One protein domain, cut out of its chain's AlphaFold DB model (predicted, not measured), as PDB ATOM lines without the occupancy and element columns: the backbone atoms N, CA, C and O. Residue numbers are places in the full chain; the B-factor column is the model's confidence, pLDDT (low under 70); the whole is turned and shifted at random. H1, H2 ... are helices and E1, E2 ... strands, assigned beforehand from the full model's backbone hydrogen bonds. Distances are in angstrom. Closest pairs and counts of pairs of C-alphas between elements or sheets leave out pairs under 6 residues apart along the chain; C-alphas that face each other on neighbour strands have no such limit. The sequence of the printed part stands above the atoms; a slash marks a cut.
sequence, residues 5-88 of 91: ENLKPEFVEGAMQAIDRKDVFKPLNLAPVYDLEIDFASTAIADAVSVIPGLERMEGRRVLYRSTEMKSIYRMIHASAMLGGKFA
ATOM      1  N   GLU A   5       1.996 -20.788  12.077       86.81
ATOM      2  CA  GLU A   5       1.275 -21.110  13.314       86.81
ATOM      3  C   GLU A   5       2.185 -21.696  14.405       86.81
ATOM      4  O   GLU A   5       1.976 -21.442  15.589       86.81
ATOM      5  N   ASN A   6       3.236 -22.415  14.000       84.81
ATOM      6  CA  ASN A   6       4.188 -23.049  14.908       84.81
ATOM      7  C   ASN A   6       5.410 -22.160  15.183       84.81
ATOM      8  O   ASN A   6       5.990 -22.238  16.257       84.81
ATOM      9  N   LEU A   7       5.805 -21.313  14.225       89.12
ATOM     10  CA  LEU A   7       7.004 -20.471  14.330       89.12
ATOM     11  C   LEU A   7       6.742 -19.132  15.016       89.12
ATOM     12  O   LEU A   7       7.637 -18.560  15.632       89.12
ATOM     13  N   LYS A   8       5.527 -18.596  14.887       91.50
ATOM     14  CA  LYS A   8       5.176 -17.280  15.418       91.50
ATOM     15  C   LYS A   8       5.313 -17.200  16.943       91.50
ATOM     16  O   LYS A   8       5.874 -16.202  17.397       91.50
ATOM     17  N   PRO A   9       4.876 -18.201  17.736       93.06
ATOM     18  CA  PRO A   9       5.107 -18.191  19.179       93.06
ATOM     19  C   PRO A   9       6.602 -18.162  19.529       93.06
ATOM     20  O   PRO A   9       7.027 -17.289  20.281       93.06
ATOM     21  N   GLU A  10       7.403 -19.038  18.913       92.38
ATOM     22  CA  GLU A  10       8.851 -19.133  19.158       92.38
ATOM     23  C   GLU A  10       9.596 -17.852  18.756       92.38
ATOM     24  O   GLU A  10      10.481 -17.382  19.472       92.38
ATOM     25  N   PHE A  11       9.216 -17.242  17.630       93.06
ATOM     26  CA  PHE A  11       9.798 -15.982  17.171       93.06
ATOM     27  C   PHE A  11       9.518 -14.835  18.146       93.06
ATOM     28  O   PHE A  11      10.429 -14.075  18.477       93.06
ATOM     29  N   VAL A  12       8.269 -14.701  18.610       95.62
ATOM     30  CA  VAL A  12       7.890 -13.648  19.564       95.62
ATOM     31  C   VAL A  12       8.623 -13.844  20.885       95.62
ATOM     32  O   VAL A  12       9.184 -12.885  21.411       95.62
ATOM     33  N   GLU A  13       8.673 -15.075  21.396       96.06
ATOM     34  CA  GLU A  13       9.403 -15.390  22.620       96.06
ATOM     35  C   GLU A  13      10.895 -15.043  22.491       96.06
ATOM     36  O   GLU A  13      11.432 -14.309  23.323       96.06
ATOM     37  N   GLY A  14      11.550 -15.487  21.415       95.44
ATOM     38  CA  GLY A  14      12.960 -15.189  21.165       95.44
ATOM     39  C   GLY A  14      13.239 -13.690  21.019       95.44
ATOM     40  O   GLY A  14      14.236 -13.187  21.541       95.44
ATOM     41  N   ALA A  15      12.341 -12.948  20.363       95.94
ATOM     42  CA  ALA A  15      12.455 -11.499  20.234       95.94
ATOM     43  C   ALA A  15      12.351 -10.790  21.594       95.94
ATOM     44  O   ALA A  15      13.156  -9.901  21.875       95.94
ATOM     45  N   MET A  16      11.414 -11.200  22.460       97.19
ATOM     46  CA  MET A  16      11.300 -10.642  23.813       97.19
ATOM     47  C   MET A  16      12.555 -10.928  24.641       97.19
ATOM     48  O   MET A  16      13.135 -10.004  25.208       97.19
ATOM     49  N   GLN A  17      13.050 -12.168  24.621       96.12
ATOM     50  CA  GLN A  17      14.283 -12.541  25.323       96.12
ATOM     51  C   GLN A  17      15.499 -11.724  24.850       96.12
ATOM     52  O   GLN A  17      16.365 -11.370  25.655       96.12
ATOM     53  N   ALA A  18      15.583 -11.415  23.552       95.06
ATOM     54  CA  ALA A  18      16.650 -10.583  23.003       95.06
ATOM     55  C   ALA A  18      16.556  -9.124  23.483       95.06
ATOM     56  O   ALA A  18      17.581  -8.526  23.812       95.06
ATOM     57  N   ILE A  19      15.343  -8.565  23.565       95.50
ATOM     58  CA  ILE A  19      15.101  -7.206  24.074       95.50
ATOM     59  C   ILE A  19      15.448  -7.114  25.563       95.50
ATOM     60  O   ILE A  19      16.160  -6.191  25.964       95.50
ATOM     61  N   ASP A  20      15.011  -8.085  26.366       97.06
ATOM     62  CA  ASP A  20      15.275  -8.125  27.810       97.06
ATOM     63  C   ASP A  20      16.774  -8.210  28.119       97.06
ATOM     64  O   ASP A  20      17.249  -7.723  29.143       97.06
ATOM     65  N   ARG A  21      17.545  -8.799  27.201       95.19
ATOM     66  CA  ARG A  21      18.998  -8.963  27.308       95.19
ATOM     67  C   ARG A  21      19.776  -8.001  26.411       95.19
ATOM     68  O   ARG A  21      20.958  -8.245  26.171       95.19
ATOM     69  N   LYS A  22      19.160  -6.915  25.925       92.62
ATOM     70  CA  LYS A  22      19.774  -5.984  24.956       92.62
ATOM     71  C   LYS A  22      21.167  -5.499  25.368       92.62
ATOM     72  O   LYS A  22      22.048  -5.399  24.524       92.62
ATOM     73  N   ASP A  23      21.385  -5.279  26.665       94.44
ATOM     74  CA  ASP A  23      22.642  -4.743  27.200       94.44
ATOM     75  C   ASP A  23      23.790  -5.772  27.189       94.44
ATOM     76  O   ASP A  23      24.961  -5.417  27.334       94.44
ATOM     77  N   VAL A  24      23.476  -7.058  26.983       94.38
ATOM     78  CA  VAL A  24      24.469  -8.124  26.777       94.38
ATOM     79  C   VAL A  24      25.076  -8.037  25.374       94.38
ATOM     80  O   VAL A  24      26.242  -8.389  25.180       94.38
ATOM     81  N   PHE A  25      24.308  -7.561  24.392       89.75
ATOM     82  CA  PHE A  25      24.761  -7.450  23.013       89.75
ATOM     83  C   PHE A  25      25.567  -6.170  22.834       89.75
ATOM     84  O   PHE A  25      25.070  -5.056  22.976       89.75
ATOM     85  N   LYS A  26      26.841  -6.329  22.488       88.88
ATOM     86  CA  LYS A  26      27.711  -5.201  22.163       88.88
ATOM     87  C   LYS A  26      27.750  -5.003  20.651       88.88
ATOM     88  O   LYS A  26      27.770  -6.000  19.924       88.88
ATOM     89  N   PRO A  27      27.809  -3.750  20.166       88.00
ATOM     90  CA  PRO A  27      28.090  -3.490  18.766       88.00
ATOM     91  C   PRO A  27      29.366  -4.213  18.338       88.00
ATOM     92  O   PRO A  27      30.385  -4.171  19.033       88.00
ATOM     93  N   LEU A  28      29.300  -4.878  17.189       85.69
ATOM     94  CA  LEU A  28      30.461  -5.513  16.595       85.69
ATOM     95  C   LEU A  28      31.388  -4.419  16.047       85.69
ATOM     96  O   LEU A  28      31.150  -3.880  14.968       85.69
ATOM     97  N   ASN A  29      32.437  -4.094  16.799       79.44
ATOM     98  CA  ASN A  29      33.529  -3.251  16.326       79.44
ATOM     99  C   ASN A  29      34.621  -4.140  15.745       79.44
ATOM    100  O   ASN A  29      35.251  -4.919  16.459       79.44
ATOM    101  N   LEU A  30      34.826  -4.021  14.444       73.69
ATOM    102  CA  LEU A  30      35.842  -4.760  13.712       73.69
ATOM    103  C   LEU A  30      37.111  -3.915  13.550       73.69
ATOM    104  O   LEU A  30      37.121  -2.711  13.811       73.69
ATOM    105  N   ALA A  31      38.187  -4.594  13.157       77.75
ATOM    106  CA  ALA A  31      39.516  -4.038  12.930       77.75
ATOM    107  C   ALA A  31      39.502  -2.837  11.950       77.75
ATOM    108  O   ALA A  31      38.555  -2.674  11.181       77.75
ATOM    109  N   PRO A  32      40.554  -1.989  11.942       78.81
ATOM    110  CA  PRO A  32      40.595  -0.781  11.105       78.81
ATOM    111  C   PRO A  32      40.596  -1.068   9.595       78.81
ATOM    112  O   PRO A  32      40.304  -0.172   8.806       78.81
ATOM    113  N   VAL A  33      40.922  -2.300   9.198       89.00
ATOM    114  CA  VAL A  33      40.880  -2.782   7.817       89.00
ATOM    115  C   VAL A  33      40.025  -4.043   7.776       89.00
ATOM    116  O   VAL A  33      40.164  -4.930   8.619       89.00
ATOM    117  N   TYR A  34      39.137  -4.088   6.795       92.44
ATOM    118  CA  TYR A  34      38.213  -5.168   6.512       92.44
ATOM    119  C   TYR A  34      38.658  -5.901   5.256       92.44
ATOM    120  O   TYR A  34      38.759  -5.284   4.192       92.44
ATOM    121  N   ASP A  35      38.817  -7.212   5.383       94.81
ATOM    122  CA  ASP A  35      39.066  -8.116   4.270       94.81
ATOM    123  C   ASP A  35      37.768  -8.881   3.982       94.81
ATOM    124  O   ASP A  35      37.271  -9.652   4.806       94.81
ATOM    125  N   LEU A  36      37.173  -8.608   2.822       95.62
ATOM    126  CA  LEU A  36      36.035  -9.344   2.293       95.62
ATOM    127  C   LEU A  36      36.545 -10.438   1.371       95.62
ATOM    128  O   LEU A  36      36.939 -10.168   0.236       95.62
ATOM    129  N   GLU A  37      36.464 -11.669   1.848       97.00
ATOM    130  CA  GLU A  37      36.688 -12.854   1.036       97.00
ATOM    131  C   GLU A  37      35.355 -13.435   0.575       97.00
ATOM    132  O   GLU A  37      34.437 -13.641   1.372       97.00
ATOM    133  N   ILE A  38      35.251 -13.712  -0.724       96.75
ATOM    134  CA  ILE A  38      34.086 -14.381  -1.306       96.75
ATOM    135  C   ILE A  38      34.575 -15.613  -2.060       96.75
ATOM    136  O   ILE A  38      35.405 -15.500  -2.960       96.75
ATOM    137  N   ASP A  39      34.046 -16.781  -1.700       96.62
ATOM    138  CA  ASP A  39      34.227 -18.030  -2.439       96.62
ATOM    139  C   ASP A  39      32.967 -18.301  -3.271       96.62
ATOM    140  O   ASP A  39      31.892 -18.574  -2.732       96.62
ATOM    141  N   PHE A  40      33.075 -18.153  -4.592       95.00
ATOM    142  CA  PHE A  40      31.939 -18.314  -5.502       95.00
ATOM    143  C   PHE A  40      31.684 -19.770  -5.870       95.00
ATOM    144  O   PHE A  40      32.545 -20.625  -5.724       95.00
ATOM    145  N   ALA A  41      30.506 -20.059  -6.428       93.25
ATOM    146  CA  ALA A  41      30.136 -21.411  -6.844       93.25
ATOM    147  C   ALA A  41      31.038 -21.979  -7.959       93.25
ATOM    148  O   ALA A  41      31.363 -23.166  -7.919       93.25
ATOM    149  N   SER A  42      31.509 -21.148  -8.895       93.81
ATOM    150  CA  SER A  42      32.389 -21.561  -9.995       93.81
ATOM    151  C   SER A  42      33.516 -20.560 -10.252       93.81
ATOM    152  O   SER A  42      33.465 -19.402  -9.829       93.81
ATOM    153  N   THR A  43      34.546 -21.014 -10.967       95.25
ATOM    154  CA  THR A  43      35.660 -20.161 -11.400       95.25
ATOM    155  C   THR A  43      35.189 -19.116 -12.412       95.25
ATOM    156  O   THR A  43      35.643 -17.981 -12.351       95.25
ATOM    157  N   ALA A  44      34.209 -19.456 -13.259       93.69
ATOM    158  CA  ALA A  44      33.617 -18.544 -14.236       93.69
ATOM    159  C   ALA A  44      32.939 -17.331 -13.580       93.69
ATOM    160  O   ALA A  44      33.127 -16.202 -14.029       93.69
ATOM    161  N   ILE A  45      32.190 -17.537 -12.486       95.56
ATOM    162  CA  ILE A  45      31.588 -16.428 -11.729       95.56
ATOM    163  C   ILE A  45      32.683 -15.537 -11.146       95.56
ATOM    164  O   ILE A  45      32.604 -14.313 -11.231       95.56
ATOM    165  N   ALA A  46      33.703 -16.151 -10.555       95.88
ATOM    166  CA  ALA A  46      34.771 -15.416  -9.908       95.88
ATOM    167  C   ALA A  46      35.623 -14.613 -10.912       95.88
ATOM    168  O   ALA A  46      35.995 -13.476 -10.625       95.88
ATOM    169  N   ASP A  47      35.854 -15.140 -12.115       94.06
ATOM    170  CA  ASP A  47      36.487 -14.399 -13.210       94.06
ATOM    171  C   ASP A  47      35.605 -13.235 -13.677       94.06
ATOM    172  O   ASP A  47      36.090 -12.113 -13.825       94.06
ATOM    173  N   ALA A  48      34.298 -13.464 -13.829       94.50
ATOM    174  CA  ALA A  48      33.362 -12.424 -14.240       94.50
ATOM    175  C   ALA A  48      33.305 -11.255 -13.250       94.50
ATOM    176  O   ALA A  48      33.248 -10.104 -13.677       94.50
ATOM    177  N   VAL A  49      33.334 -11.517 -11.939       96.38
ATOM    178  CA  VAL A  49      33.310 -10.436 -10.941       96.38
ATOM    179  C   VAL A  49      34.657  -9.744 -10.760       96.38
ATOM    180  O   VAL A  49      34.676  -8.594 -10.334       96.38
ATOM    181  N   SER A  50      35.771 -10.377 -11.138       95.88
ATOM    182  CA  SER A  50      37.123  -9.803 -11.001       95.88
ATOM    183  C   SER A  50      37.358  -8.561 -11.872       95.88
ATOM    184  O   SER A  50      38.380  -7.895 -11.747       95.88
ATOM    185  N   VAL A  51      36.408  -8.211 -12.742       95.50
ATOM    186  CA  VAL A  51      36.408  -6.938 -13.481       95.50
ATOM    187  C   VAL A  51      36.031  -5.738 -12.603       95.50
ATOM    188  O   VAL A  51      36.220  -4.595 -13.018       95.50
ATOM    189  N   ILE A  52      35.459  -5.970 -11.416       96.88
ATOM    190  CA  ILE A  52      35.077  -4.904 -10.489       96.88
ATOM    191  C   ILE A  52      36.354  -4.289  -9.891       96.88
ATOM    192  O   ILE A  52      37.149  -5.005  -9.282       96.88
ATOM    193  N   PRO A  53      36.559  -2.960  -9.993       96.31
ATOM    194  CA  PRO A  53      37.754  -2.317  -9.457       96.31
ATOM    195  C   PRO A  53      37.972  -2.581  -7.963       96.31
ATOM    196  O   PRO A  53      37.064  -2.420  -7.145       96.31
ATOM    197  N   GLY A  54      39.209  -2.943  -7.614       94.88
ATOM    198  CA  GLY A  54      39.629  -3.247  -6.244       94.88
ATOM    199  C   GLY A  54      39.307  -4.668  -5.774       94.88
ATOM    200  O   GLY A  54      39.779  -5.046  -4.706       94.88
ATOM    201  N   LEU A  55      38.536  -5.450  -6.537       96.75
ATOM    202  CA  LEU A  55      38.291  -6.862  -6.254       96.75
ATOM    203  C   LEU A  55      39.394  -7.707  -6.902       96.75
ATOM    204  O   LEU A  55      39.498  -7.790  -8.123       96.75
ATOM    205  N   GLU A  56      40.231  -8.322  -6.078       96.56
ATOM    206  CA  GLU A  56      41.389  -9.090  -6.520       96.56
ATOM    207  C   GLU A  56      41.056 -10.577  -6.620       96.56
ATOM    208  O   GLU A  56      40.488 -11.184  -5.707       96.56
ATOM    209  N   ARG A  57      41.452 -11.187  -7.737       95.25
ATOM    210  CA  ARG A  57      41.377 -12.631  -7.933       95.25
ATOM    211  C   ARG A  57      42.512 -13.307  -7.169       95.25
ATOM    212  O   ARG A  57      43.667 -13.156  -7.550       95.25
ATOM    213  N   MET A  58      42.184 -14.060  -6.118       93.88
ATOM    214  CA  MET A  58      43.201 -14.725  -5.294       93.88
ATOM    215  C   MET A  58      43.597 -16.076  -5.893       93.88
ATOM    216  O   MET A  58      44.715 -16.265  -6.359       93.88
ATOM    217  N   GLU A  59      42.661 -17.021  -5.902       90.62
ATOM    218  CA  GLU A  59      42.861 -18.384  -6.392       90.62
ATOM    219  C   GLU A  59      41.512 -19.014  -6.744       90.62
ATOM    220  O   GLU A  59      40.487 -18.641  -6.176       90.62
ATOM    221  N   GLY A  60      41.495 -20.007  -7.637       93.75
ATOM    222  CA  GLY A  60      40.360 -20.923  -7.798       93.75
ATOM    223  C   GLY A  60      39.018 -20.221  -8.002       93.75
ATOM    224  O   GLY A  60      38.724 -19.779  -9.098       93.75
ATOM    225  N   ARG A  61      38.181 -20.104  -6.968       95.25
ATOM    226  CA  ARG A  61      36.881 -19.388  -6.980       95.25
ATOM    227  C   ARG A  61      36.824 -18.228  -5.976       95.25
ATOM    228  O   ARG A  61      35.784 -17.594  -5.824       95.25
ATOM    229  N   ARG A  62      37.944 -17.957  -5.302       97.69
ATOM    230  CA  ARG A  62      38.079 -16.955  -4.252       97.69
ATOM    231  C   ARG A  62      38.511 -15.611  -4.822       97.69
ATOM    232  O   ARG A  62      39.409 -15.533  -5.670       97.69
ATOM    233  N   VAL A  63      37.884 -14.559  -4.318       97.69
ATOM    234  CA  VAL A  63      38.278 -13.164  -4.530       97.69
ATOM    235  C   VAL A  63      38.431 -12.455  -3.192       97.69
ATOM    236  O   VAL A  63      37.874 -12.902  -2.187       97.69
ATOM    237  N   LEU A  64      39.155 -11.341  -3.202       98.06
ATOM    238  CA  LEU A  64      39.418 -10.522  -2.031       98.06
ATOM    239  C   LEU A  64      39.183  -9.044  -2.337       98.06
ATOM    240  O   LEU A  64      39.648  -8.522  -3.344       98.06
ATOM    241  N   TYR A  65      38.488  -8.359  -1.438       97.75
ATOM    242  CA  TYR A  65      38.356  -6.907  -1.447       97.75
ATOM    243  C   TYR A  65      38.735  -6.350  -0.085       97.75
ATOM    244  O   TYR A  65      38.249  -6.830   0.936       97.75
ATOM    245  N   ARG A  66      39.572  -5.311  -0.072       96.62
ATOM    246  CA  ARG A  66      40.011  -4.658   1.163       96.62
ATOM    247  C   ARG A  66      39.436  -3.255   1.267       96.62
ATOM    248  O   ARG A  66      39.449  -2.494   0.300       96.62
ATOM    249  N   SER A  67      38.949  -2.887   2.446       95.50
ATOM    250  CA  SER A  67      38.464  -1.532   2.715       95.50
ATOM    251  C   SER A  67      38.606  -1.163   4.184       95.50
ATOM    252  O   SER A  67      38.628  -2.031   5.041       95.50
ATOM    253  N   THR A  68      38.647   0.126   4.501       94.44
ATOM    254  CA  THR A  68      38.544   0.635   5.880       94.44
ATOM    255  C   THR A  68      37.103   0.983   6.261       94.44
ATOM    256  O   THR A  68      36.827   1.347   7.402       94.44
ATOM    257  N   GLU A  69      36.161   0.886   5.317       92.06
ATOM    258  CA  GLU A  69      34.756   1.222   5.530       92.06
ATOM    259  C   GLU A  69      33.853   0.007   5.323       92.06
ATOM    260  O   GLU A  69      33.689  -0.486   4.206       92.06
ATOM    261  N   MET A  70      33.142  -0.404   6.377       91.31
ATOM    262  CA  MET A  70      32.158  -1.491   6.293       91.31
ATOM    263  C   MET A  70      31.078  -1.233   5.222       91.31
ATOM    264  O   MET A  70      30.613  -2.151   4.551       91.31
ATOM    265  N   LYS A  71      30.704   0.031   4.984       93.56
ATOM    266  CA  LYS A  71      29.771   0.393   3.901       93.56
ATOM    267  C   LYS A  71      30.290  -0.024   2.521       93.56
ATOM    268  O   LYS A  71      29.506  -0.477   1.690       93.56
ATOM    269  N   SER A  72      31.591   0.112   2.280       95.88
ATOM    270  CA  SER A  72      32.228  -0.301   1.028       95.88
ATOM    271  C   SER A  72      32.267  -1.822   0.896       95.88
ATOM    272  O   SER A  72      32.005  -2.333  -0.189       95.88
ATOM    273  N   ILE A  73      32.466  -2.545   2.004       95.81
ATOM    274  CA  ILE A  73      32.345  -4.011   2.051       95.81
ATOM    275  C   ILE A  73      30.951  -4.464   1.599       95.81
ATOM    276  O   ILE A  73      30.837  -5.225   0.642       95.81
ATOM    277  N   TYR A  74      29.878  -3.940   2.203       95.88
ATOM    278  CA  TYR A  74      28.510  -4.298   1.801       95.88
ATOM    279  C   TYR A  74      28.202  -3.940   0.344       95.88
ATOM    280  O   TYR A  74      27.572  -4.722  -0.368       95.88
ATOM    281  N   ARG A  75      28.672  -2.781  -0.134       97.19
ATOM    282  CA  ARG A  75      28.534  -2.404  -1.550       97.19
ATOM    283  C   ARG A  75      29.231  -3.403  -2.470       97.19
ATOM    284  O   ARG A  75      28.654  -3.761  -3.492       97.19
ATOM    285  N   MET A  76      30.419  -3.875  -2.098       97.75
ATOM    286  CA  MET A  76      31.147  -4.880  -2.870       97.75
ATOM    287  C   MET A  76      30.424  -6.230  -2.882       97.75
ATOM    288  O   MET A  76      30.326  -6.844  -3.943       97.75
ATOM    289  N   ILE A  77      29.846  -6.660  -1.752       97.19
ATOM    290  CA  ILE A  77      28.992  -7.861  -1.690       97.19
ATOM    291  C   ILE A  77      27.836  -7.729  -2.689       97.19
ATOM    292  O   ILE A  77      27.621  -8.623  -3.505       97.19
ATOM    293  N   HIS A  78      27.122  -6.599  -2.674       97.06
ATOM    294  CA  HIS A  78      26.008  -6.363  -3.594       97.06
ATOM    295  C   HIS A  78      26.448  -6.335  -5.060       97.06
ATOM    296  O   HIS A  78      25.833  -7.005  -5.886       97.06
ATOM    297  N   ALA A  79      27.513  -5.599  -5.386       97.06
ATOM    298  CA  ALA A  79      28.033  -5.516  -6.748       97.06
ATOM    299  C   ALA A  79      28.449  -6.898  -7.273       97.06
ATOM    300  O   ALA A  79      28.062  -7.289  -8.376       97.06
ATOM    301  N   SER A  80      29.158  -7.666  -6.444       96.25
ATOM    302  CA  SER A  80      29.592  -9.028  -6.750       96.25
ATOM    303  C   SER A  80      28.411  -9.978  -6.943       96.25
ATOM    304  O   SER A  80      28.405 -10.753  -7.895       96.25
ATOM    305  N   ALA A  81      27.378  -9.900  -6.098       94.81
ATOM    306  CA  ALA A  81      26.175 -10.722  -6.230       94.81
ATOM    307  C   ALA A  81      25.365 -10.373  -7.490       94.81
ATOM    308  O   ALA A  81      24.916 -11.267  -8.204       94.81
ATOM    309  N   MET A  82      25.205  -9.082  -7.800       95.19
ATOM    310  CA  MET A  82      24.483  -8.624  -8.992       95.19
ATOM    311  C   MET A  82      25.192  -9.022 -10.288       95.19
ATOM    312  O   MET A  82      24.540  -9.455 -11.239       95.19
ATOM    313  N   LEU A  83      26.517  -8.863 -10.340       95.31
ATOM    314  CA  LEU A  83      27.298  -9.233 -11.512       95.31
ATOM    315  C   LEU A  83      27.428 -10.754 -11.617       95.31
ATOM    316  O   LEU A  83      27.063 -11.320 -12.643       95.31
ATOM    317  N   GLY A  84      27.852 -11.423 -10.546       93.62
ATOM    318  CA  GLY A  84      28.037 -12.872 -10.508       93.62
ATOM    319  C   GLY A  84      26.746 -13.655 -10.745       93.62
ATOM    320  O   GLY A  84      26.770 -14.678 -11.424       93.62
ATOM    321  N   GLY A  85      25.599 -13.138 -10.294       91.25
ATOM    322  CA  GLY A  85      24.287 -13.733 -10.553       91.25
ATOM    323  C   GLY A  85      23.952 -13.854 -12.044       91.25
ATOM    324  O   GLY A  85      23.288 -14.807 -12.441       91.25
ATOM    325  N   LYS A  86      24.473 -12.961 -12.901       90.31
ATOM    326  CA  LYS A  86      24.325 -13.081 -14.366       90.31
ATOM    327  C   LYS A  86      25.098 -14.267 -14.942       90.31
ATOM    328  O   LYS A  86      24.752 -14.746 -16.017       90.31
ATOM    329  N   PHE A  87      26.120 -14.734 -14.230       88.75
ATOM    330  CA  PHE A  87      26.971 -15.846 -14.635       88.75
ATOM    331  C   PHE A  87      26.608 -17.167 -13.942       88.75
ATOM    332  O   PHE A  87      27.197 -18.199 -14.247       88.75
ATOM    333  N   ALA A  88      25.598 -17.160 -13.063       78.38
ATOM    334  CA  ALA A  88      25.166 -18.338 -12.312       78.38
ATOM    335  C   ALA A  88      24.643 -19.482 -13.193       78.38
ATOM    336  O   ALA A  88      24.656 -20.625 -12.763       78.38
TER     337      ALA A  88
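What this domain is: This is residues 5 to 88 of the 91 residues of the protein "D-aminopeptidase" of Spirochaetes bacterium ADurb.Bin001 (UniProt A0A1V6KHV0). H1 and residues 21 to 29 stick out from a compact body, where H2 and H3 cover one face of an antiparallel sheet, E1 E3 E2. The 84 printed residues include mixed named elements, in order H1 E1 H2 E2 E3 H3. The whole is only just extended, close to loose: radius of gyration of the C-alphas 18.1 A, spans 46 by 37 by 18 A.

How they stand to each other: H1, residues 5 to 20, has 10 of 12 O i to N i+4 pairs within hydrogen-bond range. Find E1, residues 34 to 39, antiparallel to E3, residues 62 to 67, at N 36 and O 65, 2.8 A. E2, residues 55 to 59, forms a hairpin with E3; see N 56 and O 64, 2.8 A. H2, residues 43 to 49, and H3, residues 70 to 85, touch; their closest C-alphas, 45 and 84, are 5.2 A apart.

Where its parts are: Find C-alpha 5 at (1.275, -21.110, 13.314); H1 runs 24.0 A from there. H3 ends at (24.287, -13.733, -10.553).

The domain as a whole: The printed part has no cut, the link H1 to E1 is long, and no printed residue is under 70.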